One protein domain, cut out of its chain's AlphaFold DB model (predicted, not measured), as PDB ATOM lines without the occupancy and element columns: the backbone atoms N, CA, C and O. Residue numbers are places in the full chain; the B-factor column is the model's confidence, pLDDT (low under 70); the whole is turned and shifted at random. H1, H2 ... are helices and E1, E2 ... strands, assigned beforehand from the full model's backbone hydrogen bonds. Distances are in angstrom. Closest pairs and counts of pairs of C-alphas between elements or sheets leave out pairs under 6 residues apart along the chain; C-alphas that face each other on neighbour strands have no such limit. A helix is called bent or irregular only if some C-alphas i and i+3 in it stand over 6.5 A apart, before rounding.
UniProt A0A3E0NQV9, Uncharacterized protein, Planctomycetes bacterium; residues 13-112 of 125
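AT A GLANCE: This is residues 13 to 112 of the 125 residues of an uncharacterized protein of Planctomycetes bacterium (UniProt A0A3E0NQV9). One long helix, H1, makes the longest axis: its residues 13 to 30 stick out as a free arm, and its later part runs past a small body in which H4 packs on a two-stranded parallel sheet, E1 and E2. After the short helix H2, residues 53 to 68, with no named element, fold back toward the short helix H3. The printed part has 100 residues, in the order H1, H2, H3, E1, H4, E2, and is mostly helix. It is loose, with a radius of gyration of the C-alphas of 16.9 A, and spans 61 by 30 by 21 A.

IN THESE COORDINATES: Find C-alpha 13 at (343.263, 239.272, 140.247); from there H1, residues 13 to 47, runs 50.1 A to C-alpha 47 at (296.791, 246.012, 157.571). Next come H2, residues 49 to 52, H3, residues 69 to 72, and E1, residues 81 to 85, 13.5 A long. H4, residues 88 to 101, is 20.4 A long and irregular: C-alphas 89 and 92 are 7.5 A apart. E2, residues 107 to 111, ends at (300.924, 253.993, 170.009).

HOW THE PARTS SIT: H1 and H4 only just touch, with 3 pairs of C-alphas within 8 A, the closest Arg 38 and Leu 101 at 6.2 A; they run opposite ways at a steep tilt of 40 degrees. E1, H4 and E2 form a strand-helix-strand unit, two parallel neighbour strands joined through a helix, with a right-handed crossover. Look at N 84 and O 109, 2.9 A apart and within hydrogen-bond range. The closest C-alphas of H4 and E2 are Val 91 and Val 110, 6.0 A. H2 and E1 are near each other, with 7 pairs of C-alphas within 10 A; H3 and H4 are apart. Every O i to N i+4 pair is within range in H1, 8 of 10 in H4; H2 and H3 are too short for one.

THE WHOLE: The C-alphas of Ser 13 and His 54, the two farthest apart, are 60.9 A apart. The printed part has no cut, and the link from H2 to H3 is long, 16 residues. Look for pLDDT under 70 at residues 13, 49 and 51 to 65.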
ATOM      1  N   SER A  13     344.656 238.968 140.585       68.12
ATOM      2  CA  SER A  13     343.263 239.272 140.247       68.12
ATOM      3  C   SER A  13     342.250 238.236 140.729       68.12
ATOM      4  O   SER A  13     341.109 238.611 140.936       68.12
ATOM      5  N   LEU A  14     342.599 236.953 140.897       83.81
ATOM      6  CA  LEU A  14     341.567 235.940 141.173       83.81
ATOM      7  C   LEU A  14     341.229 235.824 142.663       83.81
ATOM      8  O   LEU A  14     340.061 235.822 143.035       83.81
ATOM      9  N   ARG A  15     342.245 235.750 143.534       86.25
ATOM     10  CA  ARG A  15     342.023 235.628 144.986       86.25
ATOM     11  C   ARG A  15     341.340 236.864 145.562       86.25
ATOM     12  O   ARG A  15     340.412 236.737 146.346       86.25
ATOM     13  N   THR A  16     341.775 238.046 145.140       90.25
ATOM     14  CA  THR A  16     341.163 239.318 145.542       90.25
ATOM     15  C   THR A  16     339.738 239.436 145.012       90.25
ATOM     16  O   THR A  16     338.857 239.825 145.766       90.25
ATOM     17  N   LEU A  17     339.478 239.013 143.772       88.62
ATOM     18  CA  LEU A  17     338.133 239.021 143.199       88.62
ATOM     19  C   LEU A  17     337.192 238.058 143.920       88.62
ATOM     20  O   LEU A  17     336.052 238.428 144.164       88.62
ATOM     21  N   LEU A  18     337.658 236.875 144.336       91.56
ATOM     22  CA  LEU A  18     336.853 235.967 145.161       91.56
ATOM     23  C   LEU A  18     336.513 236.580 146.524       91.56
ATOM     24  O   LEU A  18     335.372 236.486 146.964       91.56
ATOM     25  N   VAL A  19     337.476 237.240 147.172       94.25
ATOM     26  CA  VAL A  19     337.234 237.932 148.448       94.25
ATOM     27  C   VAL A  19     336.245 239.083 148.263       94.25
ATOM     28  O   VAL A  19     335.286 239.190 149.020       94.25
ATOM     29  N   LEU A  20     336.424 239.908 147.228       94.12
ATOM     30  CA  LEU A  20     335.506 241.001 146.911       94.12
ATOM     31  C   LEU A  20     334.106 240.483 146.570       94.12
ATOM     32  O   LEU A  20     333.127 241.035 147.059       94.12
ATOM     33  N   ALA A  21     334.001 239.402 145.796       94.38
ATOM     34  CA  ALA A  21     332.729 238.767 145.469       94.38
ATOM     35  C   ALA A  21     332.035 238.206 146.718       94.38
ATOM     36  O   ALA A  21     330.823 238.348 146.848       94.38
ATOM     37  N   ALA A  22     332.783 237.625 147.660       95.75
ATOM     38  CA  ALA A  22     332.232 237.140 148.924       95.75
ATOM     39  C   ALA A  22     331.733 238.289 149.817       95.75
ATOM     40  O   ALA A  22     330.621 238.217 150.338       95.75
ATOM     41  N   ILE A  23     332.512 239.371 149.947       96.25
ATOM     42  CA  ILE A  23     332.099 240.579 150.681       96.25
ATOM     43  C   ILE A  23     330.848 241.180 150.036       96.25
ATOM     44  O   ILE A  23     329.876 241.474 150.728       96.25
ATOM     45  N   PHE A  24     330.845 241.309 148.708       95.00
ATOM     46  CA  PHE A  24     329.709 241.828 147.956       95.00
ATOM     47  C   PHE A  24     328.472 240.934 148.103       95.00
ATOM     48  O   PHE A  24     327.377 241.439 148.319       95.00
ATOM     49  N   GLY A  25     328.635 239.610 148.073       95.50
ATOM     50  CA  GLY A  25     327.552 238.658 148.316       95.50
ATOM     51  C   GLY A  25     326.979 238.763 149.731       95.50
ATOM     52  O   GLY A  25     325.761 238.769 149.901       95.50
ATOM     53  N   CYS A  26     327.835 238.913 150.746       96.12
ATOM     54  CA  CYS A  26     327.402 239.128 152.127       96.12
ATOM     55  C   CYS A  26     326.640 240.454 152.278       96.12
ATOM     56  O   CYS A  26     325.559 240.485 152.870       96.12
ATOM     57  N   TRP A  27     327.150 241.526 151.663       92.38
ATOM     58  CA  TRP A  27     326.489 242.829 151.610       92.38
ATOM     59  C   TRP A  27     325.114 242.747 150.938       92.38
ATOM     60  O   TRP A  27     324.129 243.228 151.494       92.38
ATOM     61  N   LEU A  28     325.016 242.090 149.778       92.25
ATOM     62  CA  LEU A  28     323.748 241.876 149.079       92.25
ATOM     63  C   LEU A  28     322.757 241.066 149.917       92.25
ATOM     64  O   LEU A  28     321.580 241.413 149.967       92.25
ATOM     65  N   GLY A  29     323.220 240.016 150.599       93.69
ATOM     66  CA  GLY A  29     322.381 239.220 151.493       93.69
ATOM     67  C   GLY A  29     321.823 240.047 152.653       93.69
ATOM     68  O   GLY A  29     320.631 239.963 152.958       93.69
ATOM     69  N   TYR A  30     322.660 240.894 153.256       91.88
ATOM     70  CA  TYR A  30     322.236 241.826 154.298       91.88
ATOM     71  C   TYR A  30     321.183 242.817 153.779       91.88
ATOM     72  O   TYR A  30     320.119 242.950 154.387       91.88
ATOM     73  N   GLN A  31     321.434 243.442 152.624       89.12
ATOM     74  CA  GLN A  31     320.508 244.389 151.992       89.12
ATOM     75  C   GLN A  31     319.170 243.732 151.624       89.12
ATOM     76  O   GLN A  31     318.111 244.269 151.939       89.12
ATOM     77  N   ALA A  32     319.191 242.535 151.032       89.94
ATOM     78  CA  ALA A  32     317.979 241.801 150.673       89.94
ATOM     79  C   ALA A  32     317.140 241.433 151.907       89.94
ATOM     80  O   ALA A  32     315.914 241.565 151.890       89.94
ATOM     81  N   ASN A  33     317.786 241.003 152.997       92.50
ATOM     82  CA  ASN A  33     317.077 240.721 154.242       92.50
ATOM     83  C   ASN A  33     316.479 241.994 154.859       92.50
ATOM     84  O   ASN A  33     315.339 241.959 155.320       92.50
ATOM     85  N   TRP A  34     317.214 243.107 154.837       89.94
ATOM     86  CA  TRP A  34     316.722 244.396 155.320       89.94
ATOM     87  C   TRP A  34     315.503 244.885 154.519       89.94
ATOM     88  O   TRP A  34     314.469 245.180 155.113       89.94
ATOM     89  N   ILE A  35     315.549 244.839 153.181       89.19
ATOM     90  CA  ILE A  35     314.410 245.192 152.311       89.19
ATOM     91  C   ILE A  35     313.200 244.294 152.589       89.19
ATOM     92  O   ILE A  35     312.068 244.770 152.651       89.19
ATOM     93  N   ARG A  36     313.417 242.991 152.804       91.88
ATOM     94  CA  ARG A  36     312.334 242.065 153.161       91.88
ATOM     95  C   ARG A  36     311.665 242.452 154.481       91.88
ATOM     96  O   ARG A  36     310.440 242.434 154.553       91.88
ATOM     97  N   GLN A  37     312.448 242.804 155.503       91.25
ATOM     98  CA  GLN A  37     311.915 243.273 156.789       91.25
ATOM     99  C   GLN A  37     311.126 244.576 156.616       91.25
ATOM    100  O   GLN A  37     310.027 244.700 157.153       91.25
ATOM    101  N   ARG A  38     311.630 245.496 155.790       89.12
ATOM    102  CA  ARG A  38     310.968 246.761 155.459       89.12
ATOM    103  C   ARG A  38     309.601 246.540 154.804       89.12
ATOM    104  O   ARG A  38     308.604 247.073 155.277       89.12
ATOM    105  N   ARG A  39     309.527 245.678 153.785       88.38
ATOM    106  CA  ARG A  39     308.260 245.304 153.127       88.38
ATOM    107  C   ARG A  39     307.277 244.638 154.076       88.38
ATOM    108  O   ARG A  39     306.091 244.932 154.014       88.38
ATOM    109  N   ALA A  40     307.757 243.748 154.945       89.88
ATOM    110  CA  ALA A  40     306.912 243.105 155.945       89.88
ATOM    111  C   ALA A  40     306.330 244.132 156.929       89.88
ATOM    112  O   ALA A  40     305.135 244.091 157.210       89.88
ATOM    113  N   ALA A  41     307.143 245.089 157.386       88.56
ATOM    114  CA  ALA A  41     306.684 246.176 158.243       88.56
ATOM    115  C   ALA A  41     305.663 247.076 157.528       88.56
ATOM    116  O   ALA A  41     304.628 247.388 158.108       88.56
ATOM    117  N   VAL A  42     305.903 247.444 156.264       85.56
ATOM    118  CA  VAL A  42     304.956 248.236 155.454       85.56
ATOM    119  C   VAL A  42     303.651 247.480 155.217       85.56
ATOM    120  O   VAL A  42     302.579 248.057 155.366       85.56
ATOM    121  N   GLY A  43     303.717 246.186 154.904       85.62
ATOM    122  CA  GLY A  43     302.529 245.346 154.759       85.62
ATOM    123  C   GLY A  43     301.720 245.279 156.054       85.62
ATOM    124  O   GLY A  43     300.501 245.420 156.027       85.62
ATOM    125  N   TRP A  44     302.392 245.151 157.197       84.94
ATOM    126  CA  TRP A  44     301.734 245.178 158.501       84.94
ATOM    127  C   TRP A  44     301.103 246.546 158.810       84.94
ATOM    128  O   TRP A  44     299.940 246.606 159.203       84.94
ATOM    129  N   MET A  45     301.799 247.652 158.528       82.81
ATOM    130  CA  MET A  45     301.222 249.001 158.619       82.81
ATOM    131  C   MET A  45     299.981 249.160 157.731       82.81
ATOM    132  O   MET A  45     298.998 249.755 158.162       82.81
ATOM    133  N   ALA A  46     300.000 248.598 156.518       81.12
ATOM    134  CA  ALA A  46     298.860 248.622 155.608       81.12
ATOM    135  C   ALA A  46     297.664 247.826 156.156       81.12
ATOM    136  O   ALA A  46     296.532 248.267 156.002       81.12
ATOM    137  N   THR A  47     297.886 246.711 156.865       81.56
ATOM    138  CA  THR A  47     296.791 246.012 157.571       81.56
ATOM    139  C   THR A  47     296.227 246.824 158.739       81.56
ATOM    140  O   THR A  47     295.055 246.697 159.071       81.56
ATOM    141  N   GLN A  48     297.033 247.710 159.330       76.69
ATOM    142  CA  GLN A  48     296.587 248.643 160.365       76.69
ATOM    143  C   GLN A  48     295.993 249.946 159.795       76.69
ATOM    144  O   GLN A  48     295.484 250.754 160.568       76.69
ATOM    145  N   ALA A  49     295.994 250.143 158.467       69.38
ATOM    146  CA  ALA A  49     295.414 251.308 157.779       69.38
ATOM    147  C   ALA A  49     293.984 251.621 158.210       69.38
ATOM    148  O   ALA A  49     293.649 252.789 158.418       69.38
ATOM    149  N   GLU A  50     293.177 250.585 158.426       71.38
ATOM    150  CA  GLU A  50     291.793 250.741 158.867       71.38
ATOM    151  C   GLU A  50     291.690 251.438 160.233       71.38
ATOM    152  O   GLU A  50     290.830 252.296 160.425       71.38
ATOM    153  N   HIS A  51     292.639 251.189 161.141       68.25
ATOM    154  CA  HIS A  51     292.679 251.834 162.457       68.25
ATOM    155  C   HIS A  51     293.077 253.316 162.362       68.25
ATOM    156  O   HIS A  51     292.583 254.149 163.127       68.25
ATOM    157  N   TRP A  52     293.918 253.682 161.386       68.75
ATOM    158  CA  TRP A  52     294.350 255.069 161.168       68.75
ATOM    159  C   TRP A  52     293.229 255.977 160.645       68.75
ATOM    160  O   TRP A  52     293.315 257.200 160.792       68.75
ATOM    161  N   HIS A  53     292.155 255.426 160.066       69.44
ATOM    162  CA  HIS A  53     291.028 256.233 159.584       69.44
ATOM    163  C   HIS A  53     290.299 256.981 160.708       69.44
ATOM    164  O   HIS A  53     289.756 258.059 160.455       69.44
ATOM    165  N   HIS A  54     290.360 256.475 161.940       69.06
ATOM    166  CA  HIS A  54     289.766 257.115 163.115       69.06
ATOM    167  C   HIS A  54     290.683 258.149 163.784       69.06
ATOM    168  O   HIS A  54     290.215 258.917 164.623       69.06
ATOM    169  N   MET A  55     291.965 258.217 163.405       65.44
ATOM    170  CA  MET A  55     292.886 259.229 163.926       65.44
ATOM    171  C   MET A  55     292.804 260.544 163.139       65.44
ATOM    172  O   MET A  55     292.548 260.530 161.921       65.44
ATOM    173  N   PRO A  56     293.041 261.686 163.812       68.62
ATOM    174  CA  PRO A  56     293.100 262.973 163.142       68.62
ATOM    175  C   PRO A  56     294.257 263.004 162.128       68.62
ATOM    176  O   PRO A  56     295.246 262.277 162.238       68.62
ATOM    177  N   ILE A  57     294.069 263.778 161.054       69.19
ATOM    178  CA  ILE A  57     294.895 263.728 159.831       69.19
ATOM    179  C   ILE A  57     296.380 263.997 160.123       69.19
ATOM    180  O   ILE A  57     297.248 263.397 159.497       69.19
ATOM    181  N   ASP A  58     296.665 264.850 161.101       68.75
ATOM    182  CA  ASP A  58     298.004 265.211 161.564       68.75
ATOM    183  C   ASP A  58     298.783 264.042 162.195       68.75
ATOM    184  O   ASP A  58     300.018 264.077 162.224       68.75
ATOM    185  N   GLN A  59     298.080 262.999 162.645       64.69
ATOM    186  CA  GLN A  59     298.648 261.799 163.271       64.69
ATOM    187  C   GLN A  59     298.764 260.608 162.314       64.69
ATOM    188  O   GLN A  59     299.321 259.572 162.681       64.69
ATOM    189  N   ARG A  60     298.260 260.728 161.081       66.38
ATOM    190  CA  ARG A  60     298.353 259.645 160.099       66.38
ATOM    191  C   ARG A  60     299.790 259.515 159.582       66.38
ATOM    192  O   ARG A  60     300.466 260.529 159.385       66.38
ATOM    193  N   PRO A  61     300.278 258.288 159.336       63.47
ATOM    194  CA  PRO A  61     301.564 258.100 158.677       63.47
ATOM    195  C   PRO A  61     301.522 258.716 157.269       63.47
ATOM    196  O   PRO A  61     300.615 258.442 156.483       63.47
ATOM    197  N   TYR A  62     302.497 259.577 156.967       64.75
ATOM    198  CA  TYR A  62     302.676 260.202 155.655       64.75
ATOM    199  C   TYR A  62     303.769 259.459 154.879       64.75
ATOM    200  O   TYR A  62     304.913 259.354 155.328       64.75
ATOM    201  N   PHE A  63     303.403 258.964 153.695       65.00
ATOM    202  CA  PHE A  63     304.223 258.079 152.857       65.00
ATOM    203  C   PHE A  63     304.998 258.811 151.744       65.00
ATOM    204  O   PHE A  63     305.530 258.172 150.843       65.00
ATOM    205  N   GLU A  64     305.075 260.143 151.774       63.16
ATOM    206  CA  GLU A  64     305.608 260.934 150.655       63.16
ATOM    207  C   GLU A  64     306.899 261.662 151.035       63.16
ATOM    208  O   GLU A  64     306.926 262.867 151.271       63.16
ATOM    209  N   THR A  65     308.011 260.932 151.102       67.69
ATOM    210  CA  THR A  65     309.345 261.552 151.115       67.69
ATOM    211  C   THR A  65     310.281 260.832 150.165       67.69
ATOM    212  O   THR A  65     310.164 259.626 149.931       67.69
ATOM    213  N   ASP A  66     311.201 261.597 149.579       72.38
ATOM    214  CA  ASP A  66     312.241 261.068 148.712       72.38
ATOM    215  C   ASP A  66     313.069 260.024 149.469       72.38
ATOM    216  O   ASP A  66     313.780 260.331 150.425       72.38
ATOM    217  N   ALA A  67     312.990 258.767 149.027       72.38
ATOM    218  CA  ALA A  67     313.830 257.719 149.589       72.38
ATOM    219  C   ALA A  67     315.316 258.036 149.335       72.38
ATOM    220  O   ALA A  67     315.669 258.497 148.240       72.38
ATOM    221  N   PRO A  68     316.209 257.686 150.277       78.56
ATOM    222  CA  PRO A  68     317.638 257.604 150.015       78.56
ATOM    223  C   PRO A  68     317.924 256.850 148.708       78.56
ATOM    224  O   PRO A  68     317.288 255.839 148.399       78.56
ATOM    225  N   TRP A  69     318.903 257.321 147.932       78.50
ATOM    226  CA  TRP A  69     319.210 256.776 146.600       78.50
ATOM    227  C   TRP A  69     319.491 255.263 146.607       78.50
ATOM    228  O   TRP A  69     319.158 254.570 145.647       78.50
ATOM    229  N   THR A  70     320.057 254.741 147.698       79.12
ATOM    230  CA  THR A  70     320.311 253.308 147.885       79.12
ATOM    231  C   THR A  70     319.017 252.506 147.921       79.12
ATOM    232  O   THR A  70     318.963 251.453 147.305       79.12
ATOM    233  N   ILE A  71     317.974 253.013 148.583       80.50
ATOM    234  CA  ILE A  71     316.642 252.399 148.670       80.50
ATOM    235  C   ILE A  71     315.931 252.488 147.313       80.50
ATOM    236  O   ILE A  71     315.378 251.497 146.833       80.50
ATOM    237  N   ARG A  72     316.033 253.644 146.640       81.81
ATOM    238  CA  ARG A  72     315.458 253.847 145.296       81.81
ATOM    239  C   ARG A  72     316.028 252.877 144.265       81.81
ATOM    240  O   ARG A  72     315.288 252.436 143.390       81.81
ATOM    241  N   LEU A  73     317.307 252.507 144.379       83.44
ATOM    242  CA  LEU A  73     317.941 251.523 143.491       83.44
ATOM    243  C   LEU A  73     317.226 250.159 143.522       83.44
ATOM    244  O   LEU A  73     317.250 249.431 142.533       83.44
ATOM    245  N   TRP A  74     316.554 249.835 144.628       82.44
ATOM    246  CA  TRP A  74     315.790 248.599 144.811       82.44
ATOM    247  C   TRP A  74     314.288 248.748 144.523       82.44
ATOM    248  O   TRP A  74     313.528 247.809 144.761       82.44
ATOM    249  N   GLY A  75     313.855 249.901 143.997       80.50
ATOM    250  CA  GLY A  75     312.453 250.179 143.661       80.50
ATOM    251  C   GLY A  75     311.560 250.469 144.869       80.50
ATOM    252  O   GLY A  75     310.339 250.426 144.757       80.50
ATOM    253  N   GLU A  76     312.158 250.746 146.024       81.81
ATOM    254  CA  GLU A  76     311.450 251.022 147.269       81.81
ATOM    255  C   GLU A  76     311.200 252.530 147.455       81.81
ATOM    256  O   GLU A  76     312.026 253.365 147.072       81.81
ATOM    257  N   GLN A  77     310.069 252.887 148.070       79.62
ATOM    258  CA  GLN A  77     309.708 254.276 148.389       79.62
ATOM    259  C   GLN A  77     310.251 254.703 149.759       79.62
ATOM    260  O   GLN A  77     310.507 253.858 150.619       79.62
ATOM    261  N   GLY A  78     310.461 256.005 149.963       79.75
ATOM    262  CA  GLY A  78     310.879 256.572 151.247       79.75
ATOM    263  C   GLY A  78     309.679 256.756 152.166       79.75
ATOM    264  O   GLY A  78     308.597 257.083 151.690       79.75
ATOM    265  N   LEU A  79     309.864 256.539 153.467       80.94
ATOM    266  CA  LEU A  79     308.827 256.786 154.469       80.94
ATOM    267  C   LEU A  79     309.277 257.943 155.358       80.94
ATOM    268  O   LEU A  79     310.294 257.817 156.027       80.94
ATOM    269  N   SER A  80     308.526 259.049 155.371       77.69
ATOM    270  CA  SER A  80     308.811 260.178 156.274       77.69
ATOM    271  C   SER A  80     308.346 259.882 157.691       77.69
ATOM    272  O   SER A  80     309.040 260.172 158.661       77.69
ATOM    273  N   ARG A  81     307.153 259.290 157.818       78.44
ATOM    274  CA  ARG A  81     306.561 258.962 159.111       78.44
ATOM    275  C   ARG A  81     306.094 257.525 159.144       78.44
ATOM    276  O   ARG A  81     305.347 257.086 158.272       78.44
ATOM    277  N   VAL A  82     306.510 256.821 160.187       83.69
ATOM    278  CA  VAL A  82     306.155 255.424 160.429       83.69
ATOM    279  C   VAL A  82     305.280 255.375 161.671       83.69
ATOM    280  O   VAL A  82     305.715 255.777 162.745       83.69
ATOM    281  N   GLY A  83     304.041 254.914 161.510       83.88
ATOM    282  CA  GLY A  83     303.054 254.812 162.582       83.88
ATOM    283  C   GLY A  83     302.626 253.367 162.771       83.88
ATOM    284  O   GLY A  83     302.239 252.726 161.793       83.88
ATOM    285  N   VAL A  84     302.686 252.853 164.000       85.75
ATOM    286  CA  VAL A  84     302.198 251.505 164.333       85.75
ATOM    287  C   VAL A  84     301.450 251.492 165.663       85.75
ATOM    288  O   VAL A  84     301.819 252.209 166.595       85.75
ATOM    289  N   VAL A  85     300.418 250.654 165.753       84.62
ATOM    290  CA  VAL A  85     299.696 250.388 167.004       84.62
ATOM    291  C   VAL A  85     300.130 249.024 167.532       84.62
ATOM    292  O   VAL A  85     300.054 248.025 166.811       84.62
ATOM    293  N   VAL A  86     300.623 248.976 168.767       88.25
ATOM    294  CA  VAL A  86     301.093 247.748 169.432       88.25
ATOM    295  C   VAL A  86     300.598 247.681 170.863       88.25
ATOM    296  O   VAL A  86     300.210 248.693 171.436       88.25
ATOM    297  N   GLU A  87     300.666 246.498 171.466       88.00
ATOM    298  CA  GLU A  87     300.417 246.345 172.897       88.00
ATOM    299  C   GLU A  87     301.357 247.238 173.728       88.00
ATOM    300  O   GLU A  87     302.524 247.405 173.348       88.00
ATOM    301  N   PRO A  88     300.909 247.775 174.882       87.00
ATOM    302  CA  PRO A  88     301.716 248.658 175.728       87.00
ATOM    303  C   PRO A  88     303.103 248.091 176.065       87.00
ATOM    304  O   PRO A  88     304.096 248.813 176.068       87.00
ATOM    305  N   GLU A  89     303.188 246.778 176.290       91.38
ATOM    306  CA  GLU A  89     304.432 246.069 176.621       91.38
ATOM    307  C   GLU A  89     305.435 246.016 175.456       91.38
ATOM    308  O   GLU A  89     306.630 245.797 175.655       91.38
ATOM    309  N   GLN A  90     304.959 246.202 174.224       90.56
ATOM    310  CA  GLN A  90     305.750 246.080 173.004       90.56
ATOM    311  C   GLN A  90     306.233 247.426 172.462       90.56
ATOM    312  O   GLN A  90     307.053 247.429 171.542       90.56
ATOM    313  N   VAL A  91     305.773 248.552 173.021       89.19
ATOM    314  CA  VAL A  91     306.061 249.906 172.520       89.19
ATOM    315  C   VAL A  91     307.567 250.134 172.358       89.19
ATOM    316  O   VAL A  91     308.034 250.386 171.247       89.19
ATOM    317  N   ASP A  92     308.352 249.917 173.415       90.38
ATOM    318  CA  ASP A  92     309.805 250.158 173.402       90.38
ATOM    319  C   ASP A  92     310.571 249.207 172.472       90.38
ATOM    320  O   ASP A  92     311.619 249.544 171.908       90.38
ATOM    321  N   ALA A  93     310.104 247.963 172.355       91.75
ATOM    322  CA  ALA A  93     310.719 246.975 171.477       91.75
ATOM    323  C   ALA A  93     310.442 247.324 170.011       91.75
ATOM    324  O   ALA A  93     311.360 247.309 169.187       91.75
ATOM    325  N   LYS A  94     309.195 247.696 169.704       90.81
ATOM    326  CA  LYS A  94     308.767 248.034 168.351       90.81
ATOM    327  C   LYS A  94     309.348 249.356 167.885       90.81
ATOM    328  O   LYS A  94     309.785 249.442 166.741       90.81
ATOM    329  N   GLN A  95     309.432 250.346 168.766       91.31
ATOM    330  CA  GLN A  95     310.057 251.624 168.451       91.31
ATOM    331  C   GLN A  95     311.511 251.429 168.005       91.31
ATOM    332  O   GLN A  95     311.877 251.859 166.914       91.31
ATOM    333  N   ARG A  96     312.310 250.676 168.771       92.00
ATOM    334  CA  ARG A  96     313.704 250.369 168.406       92.00
ATOM    335  C   ARG A  96     313.823 249.558 167.117       92.00
ATOM    336  O   ARG A  96     314.767 249.742 166.349       92.00
ATOM    337  N   GLU A  97     312.891 248.635 166.875       91.25
ATOM    338  CA  GLU A  97     312.849 247.869 165.628       91.25
ATOM    339  C   GLU A  97     312.620 248.792 164.424       91.25
ATOM    340  O   GLU A  97     313.350 248.702 163.435       91.25
ATOM    341  N   LEU A  98     311.654 249.708 164.521       90.12
ATOM    342  CA  LEU A  98     311.328 250.657 163.459       90.12
ATOM    343  C   LEU A  98     312.436 251.691 163.245       90.12
ATOM    344  O   LEU A  98     312.771 251.955 162.095       90.12
ATOM    345  N   GLU A  99     313.068 252.190 164.310       90.56
ATOM    346  CA  GLU A  99     314.238 253.083 164.229       90.56
ATOM    347  C   GLU A  99     315.387 252.431 163.452       90.56
ATOM    348  O   GLU A  99     316.083 253.083 162.674       90.56
ATOM    349  N   ARG A 100     315.570 251.113 163.607       90.25
ATOM    350  CA  ARG A 100     316.589 250.366 162.863       90.25
ATOM    351  C   ARG A 100     316.194 250.102 161.411       90.25
ATOM    352  O   ARG A 100     317.066 250.007 160.548       90.25
ATOM    353  N   LEU A 101     314.906 249.881 161.149       89.00
ATOM    354  CA  LEU A 101     314.401 249.550 159.815       89.00
ATOM    355  C   LEU A 101     314.241 250.778 158.919       89.00
ATOM    356  O   LEU A 101     314.450 250.648 157.713       89.00
ATOM    357  N   PHE A 102     313.916 251.927 159.508       89.25
ATOM    358  CA  PHE A 102     313.624 253.185 158.827       89.25
ATOM    359  C   PHE A 102     314.481 254.325 159.393       89.25
ATOM    360  O   PHE A 102     313.941 255.281 159.952       89.25
ATOM    361  N   PRO A 103     315.819 254.254 159.273       85.56
ATOM    362  CA  PRO A 103     316.695 255.338 159.715       85.56
ATOM    363  C   PRO A 103     316.448 256.661 158.965       85.56
ATOM    364  O   PRO A 103     316.936 257.702 159.388       85.56
ATOM    365  N   GLU A 104     315.731 256.623 157.839       81.62
ATOM    366  CA  GLU A 104     315.315 257.782 157.051       81.62
ATOM    367  C   GLU A 104     314.021 258.458 157.531       81.62
ATOM    368  O   GLU A 104     313.678 259.511 157.000       81.62
ATOM    369  N   ALA A 105     313.283 257.859 158.470       85.62
ATOM    370  CA  ALA A 105     312.027 258.429 158.941       85.62
ATOM    371  C   ALA A 105     312.285 259.609 159.892       85.62
ATOM    372  O   ALA A 105     312.995 259.475 160.887       85.62
ATOM    373  N   ASP A 106     311.648 260.748 159.621       81.31
ATOM    374  CA  ASP A 106     311.713 261.954 160.457       81.31
ATOM    375  C   ASP A 106     310.932 261.790 161.770       81.31
ATOM    376  O   ASP A 106     311.169 262.505 162.745       81.31
ATOM    377  N   GLY A 107     309.969 260.865 161.798       80.94
ATOM    378  CA  GLY A 107     309.149 260.600 162.972       80.94
ATOM    379  C   GLY A 107     308.651 259.163 163.028       80.94
ATOM    380  O   GLY A 107     308.052 258.656 162.078       80.94
ATOM    381  N   ILE A 108     308.864 258.524 164.178       86.06
ATOM    382  CA  ILE A 108     308.340 257.194 164.484       86.06
ATOM    383  C   ILE A 108     307.308 257.351 165.591       86.06
ATOM    384  O   ILE A 108     307.607 257.845 166.676       86.06
ATOM    385  N   LEU A 109     306.080 256.947 165.289       84.81
ATOM    386  CA  LEU A 109     304.946 257.005 166.192       84.81
ATOM    387  C   LEU A 109     304.549 255.575 166.556       84.81
ATOM    388  O   LEU A 109     304.049 254.822 165.721       84.81
ATOM    389  N   VAL A 110     304.783 255.194 167.808       85.38
ATOM    390  CA  VAL A 110     304.345 253.907 168.351       85.38
ATOM    391  C   VAL A 110     303.289 254.186 169.403       85.38
ATOM    392  O   VAL A 110     303.565 254.839 170.407       85.38
ATOM    393  N   LEU A 111     302.067 253.739 169.141       82.31
ATOM    394  CA  LEU A 111     300.924 253.993 170.009       82.31
ATOM    395  C   LEU A 111     300.482 252.694 170.668       82.31
ATOM    396  O   LEU A 111     300.387 251.656 170.015       82.31
ATOM    397  N   ALA A 112     300.175 252.783 171.957       82.38
ATOM    398  CA  ALA A 112     299.411 251.761 172.645       82.38
ATOM    399  C   ALA A 112     297.912 252.039 172.451       82.38
ATOM    400  O   ALA A 112     297.513 253.210 172.520       82.38
TER     401      ALA A 112